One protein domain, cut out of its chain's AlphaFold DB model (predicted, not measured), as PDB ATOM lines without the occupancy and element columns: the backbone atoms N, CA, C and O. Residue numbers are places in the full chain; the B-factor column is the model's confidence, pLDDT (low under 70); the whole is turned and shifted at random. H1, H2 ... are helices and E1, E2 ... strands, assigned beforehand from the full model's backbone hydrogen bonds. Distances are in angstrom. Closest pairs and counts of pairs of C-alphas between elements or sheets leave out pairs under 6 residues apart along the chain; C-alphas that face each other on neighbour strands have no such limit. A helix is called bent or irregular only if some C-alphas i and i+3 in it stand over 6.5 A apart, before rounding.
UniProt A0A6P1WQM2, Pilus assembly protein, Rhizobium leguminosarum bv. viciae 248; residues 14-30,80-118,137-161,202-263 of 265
ATOM      1  N   PHE A  14     190.586 150.628 246.133       78.75
ATOM      2  CA  PHE A  14     189.725 151.355 245.201       78.75
ATOM      3  C   PHE A  14     188.498 150.511 244.846       78.75
ATOM      4  O   PHE A  14     187.370 150.963 245.041       78.75
ATOM      5  N   TRP A  15     188.700 149.264 244.416       79.19
ATOM      6  CA  TRP A  15     187.599 148.374 244.040       79.19
ATOM      7  C   TRP A  15     186.645 148.089 245.198       79.19
ATOM      8  O   TRP A  15     185.431 148.126 245.004       79.19
ATOM      9  N   SER A  16     187.161 147.869 246.409       79.62
ATOM     10  CA  SER A  16     186.306 147.690 247.583       79.62
ATOM     11  C   SER A  16     185.477 148.944 247.870       79.62
ATOM     12  O   SER A  16     184.274 148.821 248.099       79.62
ATOM     13  N   SER A  17     186.072 150.139 247.775       73.62
ATOM     14  CA  SER A  17     185.361 151.405 247.988       73.62
ATOM     15  C   SER A  17     184.274 151.667 246.938       73.62
ATOM     16  O   SER A  17     183.180 152.106 247.291       73.62
ATOM     17  N   ILE A  18     184.525 151.320 245.670       77.19
ATOM     18  CA  ILE A  18     183.538 151.432 244.588       77.19
ATOM     19  C   ILE A  18     182.368 150.486 244.825       77.19
ATOM     20  O   ILE A  18     181.216 150.908 244.767       77.19
ATOM     21  N   LEU A  19     182.652 149.209 245.092       78.88
ATOM     22  CA  LEU A  19     181.614 148.189 245.237       78.88
ATOM     23  C   LEU A  19     180.700 148.464 246.440       78.88
ATOM     24  O   LEU A  19     179.534 148.075 246.408       78.88
ATOM     25  N   HIS A  20     181.197 149.166 247.464       78.75
ATOM     26  CA  HIS A  20     180.405 149.609 248.618       78.75
ATOM     27  C   HIS A  20     179.705 150.961 248.408       78.75
ATOM     28  O   HIS A  20     178.850 151.337 249.213       78.75
ATOM     29  N   SER A  21     180.026 151.701 247.343       71.38
ATOM     30  CA  SER A  21     179.376 152.977 247.053       71.38
ATOM     31  C   SER A  21     177.965 152.762 246.502       71.38
ATOM     32  O   SER A  21     177.754 152.109 245.477       71.38
ATOM     33  N   ARG A  22     176.963 153.371 247.148       75.31
ATOM     34  CA  ARG A  22     175.569 153.343 246.666       75.31
ATOM     35  C   ARG A  22     175.407 154.038 245.317       75.31
ATOM     36  O   ARG A  22     174.623 153.580 244.488       75.31
ATOM     37  N   THR A  23     176.164 155.109 245.077       73.69
ATOM     38  CA  THR A  23     176.099 155.864 243.816       73.69
ATOM     39  C   THR A  23     176.731 155.099 242.653       73.69
ATOM     40  O   THR A  23     176.558 155.492 241.498       73.69
ATOM     41  N   PHE A  24     177.455 154.005 242.931       73.00
ATOM     42  CA  PHE A  24     177.949 153.117 241.888       73.00
ATOM     43  C   PHE A  24     176.845 152.226 241.303       73.00
ATOM     44  O   PHE A  24     176.736 152.118 240.085       73.00
ATOM     45  N   TRP A  25     176.006 151.640 242.162       68.12
ATOM     46  CA  TRP A  25     174.939 150.707 241.766       68.12
ATOM     47  C   TRP A  25     173.636 151.386 241.352       68.12
ATOM     48  O   TRP A  25     172.877 150.826 240.566       68.12
ATOM     49  N   VAL A  26     173.365 152.582 241.881       67.56
ATOM     50  CA  VAL A  26     172.173 153.370 241.540       67.56
ATOM     51  C   VAL A  26     172.585 154.757 241.032       67.56
ATOM     52  O   VAL A  26     172.311 155.770 241.680       67.56
ATOM     53  N   PRO A  27     173.286 154.854 239.890       62.94
ATOM     54  CA  PRO A  27     173.536 156.134 239.260       62.94
ATOM     55  C   PRO A  27     172.206 156.756 238.828       62.94
ATOM     56  O   PRO A  27     171.375 156.132 238.164       62.94
ATOM     57  N   GLN A  28     172.033 158.035 239.159       64.75
ATOM     58  CA  GLN A  28     170.885 158.853 238.744       64.75
ATOM     59  C   GLN A  28     170.723 158.931 237.211       64.75
ATOM     60  O   GLN A  28     169.693 159.378 236.710       64.75
ATOM     61  N   ASP A  29     171.721 158.476 236.454       61.38
ATOM     62  CA  ASP A  29     171.784 158.533 234.992       61.38
ATOM     63  C   ASP A  29     171.150 157.302 234.314       61.38
ATOM     64  O   ASP A  29     170.963 157.294 233.095       61.38
ATOM     65  N   HIS A  30     170.758 156.269 235.074       63.22
ATOM     66  CA  HIS A  30     170.129 155.068 234.511       63.22
ATOM     67  C   HIS A  30     168.812 155.346 233.783       63.22
ATOM     68  O   HIS A  30     168.502 154.642 232.825       63.22
ATOM     69  N   THR A  80     172.622 143.761 209.135       85.88
ATOM     70  CA  THR A  80     173.483 144.949 209.277       85.88
ATOM     71  C   THR A  80     172.965 145.984 210.295       85.88
ATOM     72  O   THR A  80     173.733 146.358 211.185       85.88
ATOM     73  N   PRO A  81     171.698 146.448 210.256       80.12
ATOM     74  CA  PRO A  81     171.202 147.438 211.213       80.12
ATOM     75  C   PRO A  81     171.144 146.893 212.643       80.12
ATOM     76  O   PRO A  81     171.399 147.644 213.580       80.12
ATOM     77  N   VAL A  82     170.868 145.595 212.823       80.69
ATOM     78  CA  VAL A  82     170.897 144.947 214.143       80.69
ATOM     79  C   VAL A  82     172.320 144.961 214.701       80.69
ATOM     80  O   VAL A  82     172.528 145.347 215.848       80.69
ATOM     81  N   PHE A  83     173.316 144.615 213.884       85.69
ATOM     82  CA  PHE A  83     174.721 144.645 214.292       85.69
ATOM     83  C   PHE A  83     175.196 146.060 214.648       85.69
ATOM     84  O   PHE A  83     175.751 146.276 215.727       85.69
ATOM     85  N   VAL A  84     174.926 147.042 213.781       83.25
ATOM     86  CA  VAL A  84     175.268 148.455 214.019       83.25
ATOM     87  C   VAL A  84     174.597 148.963 215.294       83.25
ATOM     88  O   VAL A  84     175.228 149.659 216.088       83.25
ATOM     89  N   PHE A  85     173.347 148.568 215.534       77.81
ATOM     90  CA  PHE A  85     172.623 148.909 216.748       77.81
ATOM     91  C   PHE A  85     173.324 148.392 218.015       77.81
ATOM     92  O   PHE A  85     173.608 149.178 218.923       77.81
ATOM     93  N   PHE A  86     173.667 147.101 218.065       80.81
ATOM     94  CA  PHE A  86     174.404 146.532 219.198       80.81
ATOM     95  C   PHE A  86     175.760 147.213 219.400       80.81
ATOM     96  O   PHE A  86     176.134 147.518 220.533       80.81
ATOM     97  N   MET A  87     176.471 147.515 218.313       84.75
ATOM     98  CA  MET A  87     177.743 148.231 218.372       84.75
ATOM     99  C   MET A  87     177.583 149.620 219.016       84.75
ATOM    100  O   MET A  87     178.352 149.977 219.908       84.75
ATOM    101  N   PHE A  88     176.552 150.385 218.635       78.94
ATOM    102  CA  PHE A  88     176.255 151.679 219.257       78.94
ATOM    103  C   PHE A  88     175.933 151.553 220.744       78.94
ATOM    104  O   PHE A  88     176.447 152.338 221.538       78.94
ATOM    105  N   VAL A  89     175.129 150.564 221.138       75.94
ATOM    106  CA  VAL A  89     174.807 150.311 222.550       75.94
ATOM    107  C   VAL A  89     176.075 150.059 223.364       75.94
ATOM    108  O   VAL A  89     176.262 150.671 224.417       75.94
ATOM    109  N   VAL A  90     176.975 149.211 222.860       83.06
ATOM    110  CA  VAL A  90     178.249 148.909 223.525       83.06
ATOM    111  C   VAL A  90     179.112 150.164 223.645       83.06
ATOM    112  O   VAL A  90     179.668 150.421 224.717       83.06
ATOM    113  N   PHE A  91     179.196 150.986 222.595       82.62
ATOM    114  CA  PHE A  91     179.962 152.231 222.649       82.62
ATOM    115  C   PHE A  91     179.389 153.233 223.651       82.62
ATOM    116  O   PHE A  91     180.148 153.799 224.437       82.62
ATOM    117  N   GLN A  92     178.068 153.421 223.679       77.94
ATOM    118  CA  GLN A  92     177.419 154.329 224.629       77.94
ATOM    119  C   GLN A  92     177.619 153.866 226.073       77.94
ATOM    120  O   GLN A  92     177.996 154.665 226.933       77.94
ATOM    121  N   PHE A  93     177.450 152.567 226.328       79.19
ATOM    122  CA  PHE A  93     177.715 151.986 227.640       79.19
ATOM    123  C   PHE A  93     179.174 152.188 228.058       79.19
ATOM    124  O   PHE A  93     179.435 152.653 229.164       79.19
ATOM    125  N   THR A  94     180.125 151.920 227.159       82.50
ATOM    126  CA  THR A  94     181.562 152.084 227.431       82.50
ATOM    127  C   THR A  94     181.913 153.535 227.759       82.50
ATOM    128  O   THR A  94     182.654 153.787 228.707       82.50
ATOM    129  N   ILE A  95     181.368 154.506 227.019       80.75
ATOM    130  CA  ILE A  95     181.620 155.933 227.264       80.75
ATOM    131  C   ILE A  95     181.060 156.361 228.625       80.75
ATOM    132  O   ILE A  95     181.754 157.048 229.380       80.75
ATOM    133  N   LEU A  96     179.838 155.944 228.965       76.94
ATOM    134  CA  LEU A  96     179.233 156.293 230.249       76.94
ATOM    135  C   LEU A  96     179.968 155.629 231.417       76.94
ATOM    136  O   LEU A  96     180.307 156.306 232.388       76.94
ATOM    137  N   ALA A  97     180.267 154.333 231.295       82.12
ATOM    138  CA  ALA A  97     181.017 153.576 232.291       82.12
ATOM    139  C   ALA A  97     182.389 154.207 232.541       82.12
ATOM    140  O   ALA A  97     182.791 154.371 233.689       82.12
ATOM    141  N   LYS A  98     183.073 154.650 231.479       85.88
ATOM    142  CA  LYS A  98     184.345 155.369 231.582       85.88
ATOM    143  C   LYS A  98     184.209 156.642 232.426       85.88
ATOM    144  O   LYS A  98     184.999 156.849 233.344       85.88
ATOM    145  N   ASN A  99     183.235 157.499 232.121       83.62
ATOM    146  CA  ASN A  99     183.060 158.772 232.831       83.62
ATOM    147  C   ASN A  99     182.723 158.553 234.309       83.62
ATOM    148  O   ASN A  99     183.311 159.194 235.179       83.62
ATOM    149  N   HIS A 100     181.836 157.602 234.592       84.31
ATOM    150  CA  HIS A 100     181.447 157.251 235.953       84.31
ATOM    151  C   HIS A 100     182.622 156.657 236.746       84.31
ATOM    152  O   HIS A 100     182.898 157.113 237.857       84.31
ATOM    153  N   LEU A 101     183.407 155.757 236.144       87.69
ATOM    154  CA  LEU A 101     184.633 155.220 236.744       87.69
ATOM    155  C   LEU A 101     185.606 156.340 237.148       87.69
ATOM    156  O   LEU A 101     186.118 156.336 238.267       87.69
ATOM    157  N   PHE A 102     185.834 157.323 236.272       90.75
ATOM    158  CA  PHE A 102     186.721 158.447 236.581       90.75
ATOM    159  C   PHE A 102     186.195 159.328 237.716       90.75
ATOM    160  O   PHE A 102     186.991 159.772 238.543       90.75
ATOM    161  N   THR A 103     184.882 159.553 237.812       90.81
ATOM    162  CA  THR A 103     184.314 160.303 238.949       90.81
ATOM    163  C   THR A 103     184.471 159.579 240.278       90.81
ATOM    164  O   THR A 103     184.837 160.209 241.268       90.81
ATOM    165  N   HIS A 104     184.288 158.257 240.303       90.12
ATOM    166  CA  HIS A 104     184.534 157.447 241.499       90.12
ATOM    167  C   HIS A 104     186.005 157.437 241.886       90.12
ATOM    168  O   HIS A 104     186.340 157.598 243.058       90.12
ATOM    169  N   TYR A 105     186.899 157.325 240.904       91.44
ATOM    170  CA  TYR A 105     188.332 157.427 241.148       91.44
ATOM    171  C   TYR A 105     188.727 158.803 241.702       91.44
ATOM    172  O   TYR A 105     189.544 158.886 242.618       91.44
ATOM    173  N   ALA A 106     188.103 159.878 241.219       93.06
ATOM    174  CA  ALA A 106     188.310 161.220 241.749       93.06
ATOM    175  C   ALA A 106     187.809 161.372 243.192       93.06
ATOM    176  O   ALA A 106     188.523 161.932 244.023       93.06
ATOM    177  N   ALA A 107     186.630 160.831 243.513       91.75
ATOM    178  CA  ALA A 107     186.105 160.814 244.877       91.75
ATOM    179  C   ALA A 107     187.004 160.003 245.824       91.75
ATOM    180  O   ALA A 107     187.333 160.466 246.914       91.75
ATOM    181  N   TYR A 108     187.495 158.843 245.382       91.06
ATOM    182  CA  TYR A 108     188.463 158.041 246.132       91.06
ATOM    183  C   TYR A 108     189.790 158.784 246.357       91.06
ATOM    184  O   TYR A 108     190.314 158.793 247.474       91.06
ATOM    185  N   ALA A 109     190.324 159.454 245.331       91.38
ATOM    186  CA  ALA A 109     191.542 160.255 245.442       91.38
ATOM    187  C   ALA A 109     191.372 161.435 246.415       91.38
ATOM    188  O   ALA A 109     192.257 161.678 247.240       91.38
ATOM    189  N   ALA A 110     190.226 162.123 246.371       91.94
ATOM    190  CA  ALA A 110     189.879 163.166 247.334       91.94
ATOM    191  C   ALA A 110     189.786 162.613 248.760       91.94
ATOM    192  O   ALA A 110     190.426 163.158 249.655       91.94
ATOM    193  N   ALA A 111     189.076 161.501 248.968       89.81
ATOM    194  CA  ALA A 111     188.936 160.877 250.283       89.81
ATOM    195  C   ALA A 111     190.291 160.433 250.862       89.81
ATOM    196  O   ALA A 111     190.569 160.662 252.039       89.81
ATOM    197  N   ARG A 112     191.178 159.848 250.041       88.81
ATOM    198  CA  ARG A 112     192.534 159.465 250.476       88.81
ATOM    199  C   ARG A 112     193.401 160.664 250.821       88.81
ATOM    200  O   ARG A 112     194.123 160.601 251.810       88.81
ATOM    201  N   SER A 113     193.340 161.728 250.023       88.94
ATOM    202  CA  SER A 113     194.054 162.975 250.309       88.94
ATOM    203  C   SER A 113     193.567 163.561 251.635       88.94
ATOM    204  O   SER A 113     194.349 163.756 252.562       88.94
ATOM    205  N   ALA A 114     192.255 163.711 251.783       87.81
ATOM    206  CA  ALA A 114     191.630 164.241 252.985       87.81
ATOM    207  C   ALA A 114     191.961 163.439 254.251       87.81
ATOM    208  O   ALA A 114     192.290 164.024 255.275       87.81
ATOM    209  N   ARG A 115     191.969 162.104 254.183       82.50
ATOM    210  CA  ARG A 115     192.349 161.231 255.308       82.50
ATOM    211  C   ARG A 115     193.774 161.467 255.817       82.50
ATOM    212  O   ARG A 115     194.037 161.201 256.985       82.50
ATOM    213  N   VAL A 116     194.689 161.922 254.960       82.56
ATOM    214  CA  VAL A 116     196.078 162.230 255.344       82.56
ATOM    215  C   VAL A 116     196.188 163.616 255.977       82.56
ATOM    216  O   VAL A 116     196.969 163.791 256.907       82.56
ATOM    217  N   TYR A 117     195.427 164.593 255.478       80.88
ATOM    218  CA  TYR A 117     195.534 165.988 255.918       80.88
ATOM    219  C   TYR A 117     194.574 166.366 257.052       80.88
ATOM    220  O   TYR A 117     194.834 167.343 257.752       80.88
ATOM    221  N   PHE A 118     193.493 165.612 257.274       78.19
ATOM    222  CA  PHE A 118     192.598 165.864 258.399       78.19
ATOM    223  C   PHE A 118     193.268 165.575 259.737       78.19
ATOM    224  O   PHE A 118     193.919 164.545 259.924       78.19
ATOM    225  N   ASP A 137     192.525 171.681 258.797       70.62
ATOM    226  CA  ASP A 137     191.285 171.174 258.213       70.62
ATOM    227  C   ASP A 137     190.872 171.991 256.978       70.62
ATOM    228  O   ASP A 137     190.326 171.425 256.026       70.62
ATOM    229  N   ASP A 138     191.229 173.278 256.932       75.88
ATOM    230  CA  ASP A 138     190.986 174.140 255.776       75.88
ATOM    231  C   ASP A 138     191.937 173.777 254.623       75.88
ATOM    232  O   ASP A 138     191.531 173.670 253.459       75.88
ATOM    233  N   ALA A 139     193.204 173.480 254.937       79.62
ATOM    234  CA  ALA A 139     194.161 172.982 253.951       79.62
ATOM    235  C   ALA A 139     193.791 171.582 253.430       79.62
ATOM    236  O   ALA A 139     194.030 171.285 252.254       79.62
ATOM    237  N   ALA A 140     193.192 170.724 254.261       81.62
ATOM    238  CA  ALA A 140     192.774 169.378 253.879       81.62
ATOM    239  C   ALA A 140     191.728 169.400 252.755       81.62
ATOM    240  O   ALA A 140     191.866 168.656 251.779       81.62
ATOM    241  N   ALA A 141     190.744 170.301 252.837       85.94
ATOM    242  CA  ALA A 141     189.748 170.492 251.785       85.94
ATOM    243  C   ALA A 141     190.402 170.912 250.456       85.94
ATOM    244  O   ALA A 141     190.129 170.313 249.412       85.94
ATOM    245  N   GLY A 142     191.342 171.863 250.491       88.50
ATOM    246  CA  GLY A 142     192.075 172.303 249.299       88.50
ATOM    247  C   GLY A 142     192.942 171.203 248.674       88.50
ATOM    248  O   GLY A 142     192.997 171.058 247.450       88.50
ATOM    249  N   LYS A 143     193.598 170.369 249.493       89.81
ATOM    250  CA  LYS A 143     194.382 169.216 249.013       89.81
ATOM    251  C   LYS A 143     193.501 168.111 248.437       89.81
ATOM    252  O   LYS A 143     193.932 167.414 247.514       89.81
ATOM    253  N   ALA A 144     192.299 167.923 248.969       90.88
ATOM    254  CA  ALA A 144     191.349 166.949 248.455       90.88
ATOM    255  C   ALA A 144     190.723 167.400 247.128       90.88
ATOM    256  O   ALA A 144     190.670 166.604 246.189       90.88
ATOM    257  N   ASP A 145     190.346 168.677 247.012       92.06
ATOM    258  CA  ASP A 145     189.868 169.275 245.758       92.06
ATOM    259  C   ASP A 145     190.933 169.168 244.656       92.06
ATOM    260  O   ASP A 145     190.656 168.659 243.566       92.06
ATOM    261  N   LEU A 146     192.188 169.510 244.971       92.25
ATOM    262  CA  LEU A 146     193.307 169.351 244.044       92.25
ATOM    263  C   LEU A 146     193.466 167.895 243.571       92.25
ATOM    264  O   LEU A 146     193.638 167.648 242.376       92.25
ATOM    265  N   ALA A 147     193.404 166.927 244.491       91.94
ATOM    266  CA  ALA A 147     193.549 165.510 244.168       91.94
ATOM    267  C   ALA A 147     192.426 165.001 243.247       91.94
ATOM    268  O   ALA A 147     192.710 164.320 242.259       91.94
ATOM    269  N   ALA A 148     191.172 165.373 243.521       93.81
ATOM    270  CA  ALA A 148     190.039 165.036 242.660       93.81
ATOM    271  C   ALA A 148     190.185 165.643 241.258       93.81
ATOM    272  O   ALA A 148     190.028 164.935 240.262       93.81
ATOM    273  N   ARG A 149     190.535 166.929 241.150       93.75
ATOM    274  CA  ARG A 149     190.688 167.600 239.846       93.75
ATOM    275  C   ARG A 149     191.800 166.987 239.004       93.75
ATOM    276  O   ARG A 149     191.609 166.798 237.805       93.75
ATOM    277  N   LEU A 150     192.931 166.630 239.618       92.25
ATOM    278  CA  LEU A 150     194.025 165.932 238.932       92.25
ATOM    279  C   LEU A 150     193.591 164.548 238.425       92.25
ATOM    280  O   LEU A 150     193.929 164.169 237.304       92.25
ATOM    281  N   ALA A 151     192.806 163.813 239.215       92.00
ATOM    282  CA  ALA A 151     192.276 162.505 238.837       92.00
ATOM    283  C   ALA A 151     191.277 162.567 237.664       92.00
ATOM    284  O   ALA A 151     191.157 161.601 236.912       92.00
ATOM    285  N   LEU A 152     190.595 163.702 237.474       92.62
ATOM    286  CA  LEU A 152     189.609 163.904 236.406       92.62
ATOM    287  C   LEU A 152     190.206 164.347 235.063       92.62
ATOM    288  O   LEU A 152     189.502 164.310 234.054       92.62
ATOM    289  N   ILE A 153     191.484 164.738 235.005       91.12
ATOM    290  CA  ILE A 153     192.133 165.220 233.767       91.12
ATOM    291  C   ILE A 153     191.944 164.256 232.582       91.12
ATOM    292  O   ILE A 153     191.558 164.725 231.511       91.12
ATOM    293  N   PRO A 154     192.138 162.927 232.724       88.31
ATOM    294  CA  PRO A 154     191.980 161.997 231.603       88.31
ATOM    295  C   PRO A 154     190.538 161.891 231.087       88.31
ATOM    296  O   PRO A 154     190.310 161.457 229.957       88.31
ATOM    297  N   ALA A 155     189.557 162.272 231.908       87.75
ATOM    298  CA  ALA A 155     188.145 162.271 231.547       87.75
ATOM    299  C   ALA A 155     187.717 163.569 230.839       87.75
ATOM    300  O   ALA A 155     186.600 163.651 230.325       87.75
ATOM    301  N   ALA A 156     188.586 164.581 230.799       88.38
ATOM    302  CA  ALA A 156     188.281 165.872 230.210       88.38
ATOM    303  C   ALA A 156     188.330 165.846 228.674       88.38
ATOM    304  O   ALA A 156     189.145 165.128 228.080       88.38
ATOM    305  N   PRO A 157     187.500 166.663 228.006       83.44
ATOM    306  CA  PRO A 157     187.573 166.837 226.561       83.44
ATOM    307  C   PRO A 157     188.937 167.409 226.146       83.44
ATOM    308  O   PRO A 157     189.473 168.305 226.794       83.44
ATOM    309  N   TYR A 158     189.482 166.906 225.037       76.19
ATOM    310  CA  TYR A 158     190.757 167.372 224.469       76.19
ATOM    311  C   TYR A 158     190.677 168.769 223.836       76.19
ATOM    312  O   TYR A 158     191.704 169.401 223.582       76.19
ATOM    313  N   ASP A 159     189.457 169.223 223.547       75.38
ATOM    314  CA  ASP A 159     189.186 170.441 222.795       75.38
ATOM    315  C   ASP A 159     189.560 171.710 223.585       75.38
ATOM    316  O   ASP A 159     189.479 171.752 224.816       75.38
ATOM    317  N   GLN A 160     189.970 172.765 222.876       65.75
ATOM    318  CA  GLN A 160     190.313 174.055 223.484       65.75
ATOM    319  C   GLN A 160     189.047 174.781 223.931       65.75
ATOM    320  O   GLN A 160     188.486 175.619 223.228       65.75
ATOM    321  N   LEU A 161     188.588 174.456 225.133       71.06
ATOM    322  CA  LEU A 161     187.448 175.127 225.731       71.06
ATOM    323  C   LEU A 161     187.869 176.467 226.317       71.06
ATOM    324  O   LEU A 161     188.892 176.579 226.999       71.06
ATOM    325  N   ASN A 202     182.810 173.391 236.545       89.31
ATOM    326  CA  ASN A 202     182.750 172.044 235.975       89.31
ATOM    327  C   ASN A 202     182.925 170.953 237.024       89.31
ATOM    328  O   ASN A 202     182.382 169.866 236.850       89.31
ATOM    329  N   VAL A 203     183.687 171.228 238.083       91.12
ATOM    330  CA  VAL A 203     183.969 170.255 239.139       91.12
ATOM    331  C   VAL A 203     183.713 170.885 240.499       91.12
ATOM    332  O   VAL A 203     184.274 171.936 240.825       91.12
ATOM    333  N   THR A 204     182.893 170.207 241.295       92.81
ATOM    334  CA  THR A 204     182.614 170.544 242.690       92.81
ATOM    335  C   THR A 204     183.009 169.361 243.561       92.81
ATOM    336  O   THR A 204     182.586 168.231 243.317       92.81
ATOM    337  N   VAL A 205     183.847 169.621 244.559       92.00
ATOM    338  CA  VAL A 205     184.348 168.616 245.495       92.00
ATOM    339  C   VAL A 205     183.928 169.039 246.890       92.00
ATOM    340  O   VAL A 205     184.216 170.154 247.317       92.00
ATOM    341  N   THR A 206     183.236 168.153 247.594       92.19
ATOM    342  CA  THR A 206     182.842 168.341 248.989       92.19
ATOM    343  C   THR A 206     183.387 167.178 249.792       92.19
ATOM    344  O   THR A 206     183.222 166.020 249.399       92.19
ATOM    345  N   VAL A 207     184.063 167.479 250.892       89.12
ATOM    346  CA  VAL A 207     184.674 166.467 251.747       89.12
ATOM    347  C   VAL A 207     184.260 166.732 253.177       89.12
ATOM    348  O   VAL A 207     184.532 167.801 253.710       89.12
ATOM    349  N   ASP A 208     183.657 165.721 253.786       86.44
ATOM    350  CA  ASP A 208     183.136 165.769 255.138       86.44
ATOM    351  C   ASP A 208     183.768 164.664 255.987       86.44
ATOM    352  O   ASP A 208     184.127 163.580 255.508       86.44
ATOM    353  N   ARG A 209     183.894 164.924 257.288       78.00
ATOM    354  CA  ARG A 209     184.207 163.873 258.258       78.00
ATOM    355  C   ARG A 209     182.957 163.046 258.513       78.00
ATOM    356  O   ARG A 209     181.876 163.605 258.699       78.00
ATOM    357  N   ALA A 210     183.105 161.728 258.596       67.38
ATOM    358  CA  ALA A 210     181.986 160.906 259.027       67.38
ATOM    359  C   ALA A 210     181.627 161.237 260.495       67.38
ATOM    360  O   ALA A 210     182.519 161.517 261.306       67.38
ATOM    361  N   PRO A 211     180.335 161.215 260.864       61.53
ATOM    362  CA  PRO A 211     179.885 161.591 262.200       61.53
ATOM    363  C   PRO A 211     180.515 160.712 263.294       61.53
ATOM    364  O   PRO A 211     180.621 159.493 263.149       61.53
ATOM    365  N   MET A 212     180.881 161.330 264.428       54.59
ATOM    366  CA  MET A 212     181.602 160.702 265.554       54.59
ATOM    367  C   MET A 212     180.963 159.414 266.101       54.59
ATOM    368  O   MET A 212     181.671 158.573 266.650       54.59
ATOM    369  N   ALA A 213     179.652 159.224 265.923       55.00
ATOM    370  CA  ALA A 213     178.963 157.989 266.303       55.00
ATOM    371  C   ALA A 213     179.530 156.746 265.585       55.00
ATOM    372  O   ALA A 213     179.626 155.676 266.179       55.00
ATOM    373  N   ILE A 214     179.964 156.900 264.330       55.00
ATOM    374  CA  ILE A 214     180.615 155.837 263.553       55.00
ATOM    375  C   ILE A 214     182.044 155.612 264.065       55.00
ATOM    376  O   ILE A 214     182.470 154.472 264.221       55.00
ATOM    377  N   TYR A 215     182.763 156.685 264.403       53.62
ATOM    378  CA  TYR A 215     184.123 156.607 264.949       53.62
ATOM    379  C   TYR A 215     184.176 155.833 266.276       53.62
ATOM    380  O   TYR A 215     185.019 154.959 266.451       53.62
ATOM    381  N   ALA A 216     183.219 156.082 267.177       53.66
ATOM    382  CA  ALA A 216     183.111 155.371 268.453       53.66
ATOM    383  C   ALA A 216     182.801 153.869 268.286       53.66
ATOM    384  O   ALA A 216     183.240 153.054 269.097       53.66
ATOM    385  N   ALA A 217     182.077 153.491 267.228       56.19
ATOM    386  CA  ALA A 217     181.786 152.093 266.915       56.19
ATOM    387  C   ALA A 217     182.979 151.367 266.260       56.19
ATOM    388  O   ALA A 217     183.167 150.169 266.475       56.19
ATOM    389  N   ILE A 218     183.812 152.080 265.491       56.44
ATOM    390  CA  ILE A 218     184.952 151.533 264.733       56.44
ATOM    391  C   ILE A 218     186.267 151.785 265.489       56.44
ATOM    392  O   ILE A 218     187.281 152.160 264.912       56.44
ATOM    393  N   ASN A 219     186.288 151.510 266.795       52.84
ATOM    394  CA  ASN A 219     187.437 151.687 267.703       52.84
ATOM    395  C   ASN A 219     188.668 150.786 267.377       52.84
ATOM    396  O   ASN A 219     189.446 150.423 268.255       52.84
ATOM    397  N   ARG A 220     188.802 150.336 266.121       52.66
ATOM    398  CA  ARG A 220     189.823 149.425 265.592       52.66
ATOM    399  C   ARG A 220     190.651 150.017 264.447       52.66
ATOM    400  O   ARG A 220     191.679 149.420 264.134       52.66
ATOM    401  N   SER A 221     190.258 151.133 263.817       54.12
ATOM    402  CA  SER A 221     191.070 151.761 262.761       54.12
ATOM    403  C   SER A 221     191.737 153.052 263.265       54.12
ATOM    404  O   SER A 221     191.071 153.925 263.814       54.12
ATOM    405  N   PRO A 222     193.060 153.229 263.075       58.16
ATOM    406  CA  PRO A 222     193.774 154.445 263.477       58.16
ATOM    407  C   PRO A 222     193.490 155.641 262.549       58.16
ATOM    408  O   PRO A 222     194.234 156.619 262.542       58.16
ATOM    409  N   HIS A 223     192.454 155.564 261.713       63.72
ATOM    410  CA  HIS A 223     192.237 156.483 260.611       63.72
ATOM    411  C   HIS A 223     190.898 157.199 260.729       63.72
ATOM    412  O   HIS A 223     189.901 156.614 261.135       63.72
ATOM    413  N   VAL A 224     190.883 158.482 260.362       69.19
ATOM    414  CA  VAL A 224     189.663 159.290 260.376       69.19
ATOM    415  C   VAL A 224     188.754 158.818 259.236       69.19
ATOM    416  O   VAL A 224     189.217 158.788 258.091       69.19
ATOM    417  N   PRO A 225     187.492 158.446 259.512       76.06
ATOM    418  CA  PRO A 225     186.542 158.110 258.471       76.06
ATOM    419  C   PRO A 225     186.152 159.380 257.706       76.06
ATOM    420  O   PRO A 225     185.774 160.395 258.301       76.06
ATOM    421  N   VAL A 226     186.268 159.327 256.382       84.25
ATOM    422  CA  VAL A 226     186.066 160.476 255.490       84.25
ATOM    423  C   VAL A 226     185.069 160.120 254.401       84.25
ATOM    424  O   VAL A 226     185.180 159.074 253.753       84.25
ATOM    425  N   THR A 227     184.143 161.039 254.164       87.44
ATOM    426  CA  THR A 227     183.204 161.014 253.049       87.44
ATOM    427  C   THR A 227     183.635 162.067 252.042       87.44
ATOM    428  O   THR A 227     183.727 163.247 252.371       87.44
ATOM    429  N   ALA A 228     183.910 161.659 250.806       90.62
ATOM    430  CA  ALA A 228     184.169 162.589 249.713       90.62
ATOM    431  C   ALA A 228     183.102 162.428 248.636       90.62
ATOM    432  O   ALA A 228     182.842 161.322 248.155       90.62
ATOM    433  N   LYS A 229     182.523 163.552 248.227       92.38
ATOM    434  CA  LYS A 229     181.571 163.640 247.132       92.38
ATOM    435  C   LYS A 229     182.141 164.540 246.045       92.38
ATOM    436  O   LYS A 229     182.569 165.663 246.298       92.38
ATOM    437  N   VAL A 230     182.158 164.015 244.827       93.25
ATOM    438  CA  VAL A 230     182.653 164.706 243.639       93.25
ATOM    439  C   VAL A 230     181.532 164.770 242.621       93.25
ATOM    440  O   VAL A 230     180.959 163.750 242.238       93.25
ATOM    441  N   GLU A 231     181.236 165.980 242.172       92.00
ATOM    442  CA  GLU A 231     180.365 166.254 241.042       92.00
ATOM    443  C   GLU A 231     181.224 166.759 239.885       92.00
ATOM    444  O   GLU A 231     181.907 167.776 240.008       92.00
ATOM    445  N   ALA A 232     181.194 166.048 238.759       91.56
ATOM    446  CA  ALA A 232     181.897 166.437 237.545       91.56
ATOM    447  C   ALA A 232     180.916 166.599 236.383       91.56
ATOM    448  O   ALA A 232     180.056 165.748 236.130       91.56
ATOM    449  N   ARG A 233     181.066 167.699 235.646       90.50
ATOM    450  CA  ARG A 233     180.269 168.018 234.463       90.50
ATOM    451  C   ARG A 233     181.025 167.613 233.209       90.50
ATOM    452  O   ARG A 233     182.099 168.143 232.917       90.50
ATOM    453  N   PHE A 234     180.444 166.705 232.438       87.62
ATOM    454  CA  PHE A 234     181.006 166.229 231.178       87.62
ATOM    455  C   PHE A 234     180.249 166.824 230.002       87.62
ATOM    456  O   PHE A 234     179.019 166.804 229.980       87.62
ATOM    457  N   LEU A 235     180.979 167.339 229.014       86.00
ATOM    458  CA  LEU A 235     180.362 167.849 227.796       86.00
ATOM    459  C   LEU A 235     179.752 166.712 226.982       86.00
ATOM    460  O   LEU A 235     180.362 165.658 226.801       86.00
ATOM    461  N   LEU A 236     178.559 166.970 226.461       78.88
ATOM    462  CA  LEU A 236     177.894 166.100 225.505       78.88
ATOM    463  C   LEU A 236     178.161 166.598 224.082       78.88
ATOM    464  O   LEU A 236     178.346 167.794 223.847       78.88
ATOM    465  N   LEU A 237     178.151 165.671 223.124       77.62
ATOM    466  CA  LEU A 237     178.067 166.013 221.702       77.62
ATOM    467  C   LEU A 237     176.766 166.784 221.450       77.62
ATOM    468  O   LEU A 237     175.763 166.478 222.087       77.62
ATOM    469  N   GLU A 238     176.747 167.734 220.513       72.81
ATOM    470  CA  GLU A 238     175.579 168.606 220.272       72.81
ATOM    471  C   GLU A 238     174.272 167.821 220.085       72.81
ATOM    472  O   GLU A 238     173.280 168.103 220.754       72.81
ATOM    473  N   TYR A 239     174.307 166.765 219.269       68.56
ATOM    474  CA  TYR A 239     173.151 165.899 219.026       68.56
ATOM    475  C   TYR A 239     172.695 165.124 220.269       68.56
ATOM    476  O   TYR A 239     171.503 164.913 220.470       68.56
ATOM    477  N   ALA A 240     173.635 164.714 221.125       68.56
ATOM    478  CA  ALA A 240     173.325 164.035 222.381       68.56
ATOM    479  C   ALA A 240     172.849 165.023 223.458       68.56
ATOM    480  O   ALA A 240     172.029 164.671 224.301       68.56
ATOM    481  N   GLY A 241     173.339 166.263 223.417       67.12
ATOM    482  CA  GLY A 241     172.982 167.332 224.337       67.12
ATOM    483  C   GLY A 241     171.491 167.637 224.313       67.12
ATOM    484  O   GLY A 241     170.888 167.767 225.367       67.12
ATOM    485  N   TRP A 242     170.862 167.640 223.139       71.44
ATOM    486  CA  TRP A 242     169.424 167.910 223.053       71.44
ATOM    487  C   TRP A 242     168.558 166.921 223.856       71.44
ATOM    488  O   TRP A 242     167.537 167.316 224.409       71.44
ATOM    489  N   VAL A 243     168.979 165.655 223.965       70.94
ATOM    490  CA  VAL A 243     168.196 164.600 224.637       70.94
ATOM    491  C   VAL A 243     168.672 164.341 226.068       70.94
ATOM    492  O   VAL A 243     167.860 164.057 226.945       70.94
ATOM    493  N   PHE A 244     169.982 164.422 226.318       72.19
ATOM    494  CA  PHE A 244     170.598 163.982 227.578       72.19
ATOM    495  C   PHE A 244     171.187 165.112 228.420       72.19
ATOM    496  O   PHE A 244     171.746 164.836 229.484       72.19
ATOM    497  N   ALA A 245     171.111 166.369 227.973       80.56
ATOM    498  CA  ALA A 245     171.624 167.473 228.769       80.56
ATOM    499  C   ALA A 245     170.856 167.613 230.077       80.56
ATOM    500  O   ALA A 245     169.629 167.684 230.107       80.56
ATOM    501  N   ARG A 246     171.612 167.760 231.163       80.75
ATOM    502  CA  ARG A 246     171.081 168.263 232.434       80.75
ATOM    503  C   ARG A 246     171.176 169.778 232.545       80.75
ATOM    504  O   ARG A 246     170.574 170.367 233.434       80.75
ATOM    505  N   GLY A 247     171.944 170.404 231.663       83.56
ATOM    506  CA  GLY A 247     172.091 171.845 231.616       83.56
ATOM    507  C   GLY A 247     172.987 172.292 230.473       83.56
ATOM    508  O   GLY A 247     173.516 171.489 229.698       83.56
ATOM    509  N   GLN A 248     173.150 173.606 230.391       85.00
ATOM    510  CA  GLN A 248     173.960 174.272 229.386       85.00
ATOM    511  C   GLN A 248     174.981 175.166 230.090       85.00
ATOM    512  O   GLN A 248     174.658 175.882 231.040       85.00
ATOM    513  N   ARG A 249     176.243 175.097 229.661       82.44
ATOM    514  CA  ARG A 249     177.305 175.982 230.153       82.44
ATOM    515  C   ARG A 249     177.065 177.397 229.617       82.44
ATOM    516  O   ARG A 249     176.391 177.571 228.606       82.44
ATOM    517  N   LYS A 250     177.687 178.407 230.234       81.12
ATOM    518  CA  LYS A 250     177.634 179.807 229.764       81.12
ATOM    519  C   LYS A 250     178.076 179.985 228.301       81.12
ATOM    520  O   LYS A 250     177.627 180.914 227.646       81.12
ATOM    521  N   ASP A 251     178.898 179.070 227.786       76.94
ATOM    522  CA  ASP A 251     179.348 179.048 226.386       76.94
ATOM    523  C   ASP A 251     178.335 178.418 225.407       76.94
ATOM    524  O   ASP A 251     178.643 178.246 224.231       76.94
ATOM    525  N   GLY A 252     177.163 177.979 225.877       82.00
ATOM    526  CA  GLY A 252     176.139 177.337 225.050       82.00
ATOM    527  C   GLY A 252     176.317 175.827 224.833       82.00
ATOM    528  O   GLY A 252     175.450 175.192 224.238       82.00
ATOM    529  N   ARG A 253     177.396 175.207 225.334       84.56
ATOM    530  CA  ARG A 253     177.596 173.747 225.229       84.56
ATOM    531  C   ARG A 253     176.799 172.986 226.292       84.56
ATOM    532  O   ARG A 253     176.773 173.380 227.459       84.56
ATOM    533  N   TYR A 254     176.191 171.876 225.888       85.94
ATOM    534  CA  TYR A 254     175.432 170.988 226.767       85.94
ATOM    535  C   TYR A 254     176.342 170.106 227.621       85.94
ATOM    536  O   TYR A 254     177.385 169.636 227.152       85.94
ATOM    537  N   TYR A 255     175.928 169.835 228.857       86.62
ATOM    538  CA  TYR A 255     176.643 168.928 229.749       86.62
ATOM    539  C   TYR A 255     175.714 167.931 230.446       86.62
ATOM    540  O   TYR A 255     174.526 168.181 230.668       86.62
ATOM    541  N   THR A 256     176.300 166.800 230.827       86.00
ATOM    542  CA  THR A 256     175.746 165.871 231.811       86.00
ATOM    543  C   THR A 256     176.510 165.997 233.126       86.00
ATOM    544  O   THR A 256     177.660 166.440 233.146       86.00
ATOM    545  N   ILE A 257     175.862 165.634 234.226       87.88
ATOM    546  CA  ILE A 257     176.430 165.694 235.573       87.88
ATOM    547  C   ILE A 257     176.614 164.264 236.051       87.88
ATOM    548  O   ILE A 257     175.636 163.525 236.099       87.88
ATOM    549  N   SER A 258     177.832 163.906 236.440       87.06
ATOM    550  CA  SER A 258     178.118 162.634 237.092       87.06
ATOM    551  C   SER A 258     178.569 162.893 238.523       87.06
ATOM    552  O   SER A 258     179.472 163.696 238.773       87.06
ATOM    553  N   THR A 259     177.901 162.235 239.463       88.88
ATOM    554  CA  THR A 259     178.146 162.369 240.899       88.88
ATOM    555  C   THR A 259     178.656 161.054 241.462       88.88
ATOM    556  O   THR A 259     178.012 160.014 241.290       88.88
ATOM    557  N   ALA A 260     179.758 161.108 242.196       88.25
ATOM    558  CA  ALA A 260     180.296 159.974 242.927       88.25
ATOM    559  C   ALA A 260     180.472 160.327 244.402       88.25
ATOM    560  O   ALA A 260     180.920 161.423 244.735       88.25
ATOM    561  N   GLU A 261     180.130 159.383 245.272       88.69
ATOM    562  CA  GLU A 261     180.343 159.479 246.710       88.69
ATOM    563  C   GLU A 261     181.130 158.253 247.171       88.69
ATOM    564  O   GLU A 261     180.756 157.113 246.876       88.69
ATOM    565  N   VAL A 262     182.231 158.487 247.880       86.25
ATOM    566  CA  VAL A 262     183.092 157.437 248.423       86.25
ATOM    567  C   VAL A 262     183.262 157.659 249.918       86.25
ATOM    568  O   VAL A 262     183.636 158.743 250.363       86.25
ATOM    569  N   ASN A 263     183.018 156.590 250.674       83.38
ATOM    570  CA  ASN A 263     183.206 156.535 252.116       83.38
ATOM    571  C   ASN A 263     184.427 155.667 252.419       83.38
ATOM    572  O   ASN A 263     184.428 154.472 252.117       83.38
TER     573      ASN A 263
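What this domain is: This is residues 14 to 30, 80 to 118, 137 to 161 and 202 to 263 of the 265 residues of the protein "Pilus assembly protein" of Rhizobium leguminosarum bv. viciae 248 (UniProt A0A6P1WQM2). A narrow sheet of three strands is covered over one face by two helices side by side, H3 and H4, and residues 80 to 95 of H3 stick out as an arm. H1 and H2 lie near E3, while H5 and H6 lie near opposite ends of the sheet. The printed part has 143 residues with named elements in the order H1 H2 H3 H4 E1 H5 E2 H6 E3; the class is mixed. It is only just loose, close to compact, with a radius of gyration of the C-alphas of 17.5 A, and spans 60 by 34 by 21 A.

How they stand to each other: Inner strand E2, residues 226 to 235, is antiparallel to edge strands E1, residues 203 to 209, and E3, residues 254 to 263. N 206 and O 229, and N 230 and O 260, each 2.9 A apart, are within hydrogen-bond range. H3, residues 80 to 117, lies over E1, E2 and E3 at a height over the sheet of 6.3 A. H4, residues 137 to 155, is on the same face and irregular, C-alphas 151 and 154 being 7.3 A apart. H3 and H4 touch at a shallow tilt of 22 degrees, opposite ways; their closest C-alphas are Ala 110 and Ala 144, 4.2 A. H1, residues 14 to 20, and H2, residues 22 to 25, only graze the sheet. H6, residues 238 to 244, is on it; H5, residues 212 to 217, is not. Every O i to N i+4 pair is within range in H1, H3 and H5, against 13 of 15 in H4 and 2 of 3 in H6; H2 is too short for one.

Where its parts are: H3 is 55.7 A long from C-alpha 80 at (173.483, 144.949, 209.277); E3 is 30.2 A long, ending at C-alpha 263 (183.206, 156.535, 252.116).

The domain as a whole: The printed part has three cuts: C-alphas 30 and 80 are 27.4 A apart across the first, with 49 residues of the chain not printed between them; C-alphas 118 and 137 are 5.5 A apart across the second, with 18 not printed; and C-alphas 161 and 202 are 11.7 A apart across the third, with 40 not printed. Of the links printed whole, none is long. pLDDT is under 70 at 25 residues, among them 210 to 224.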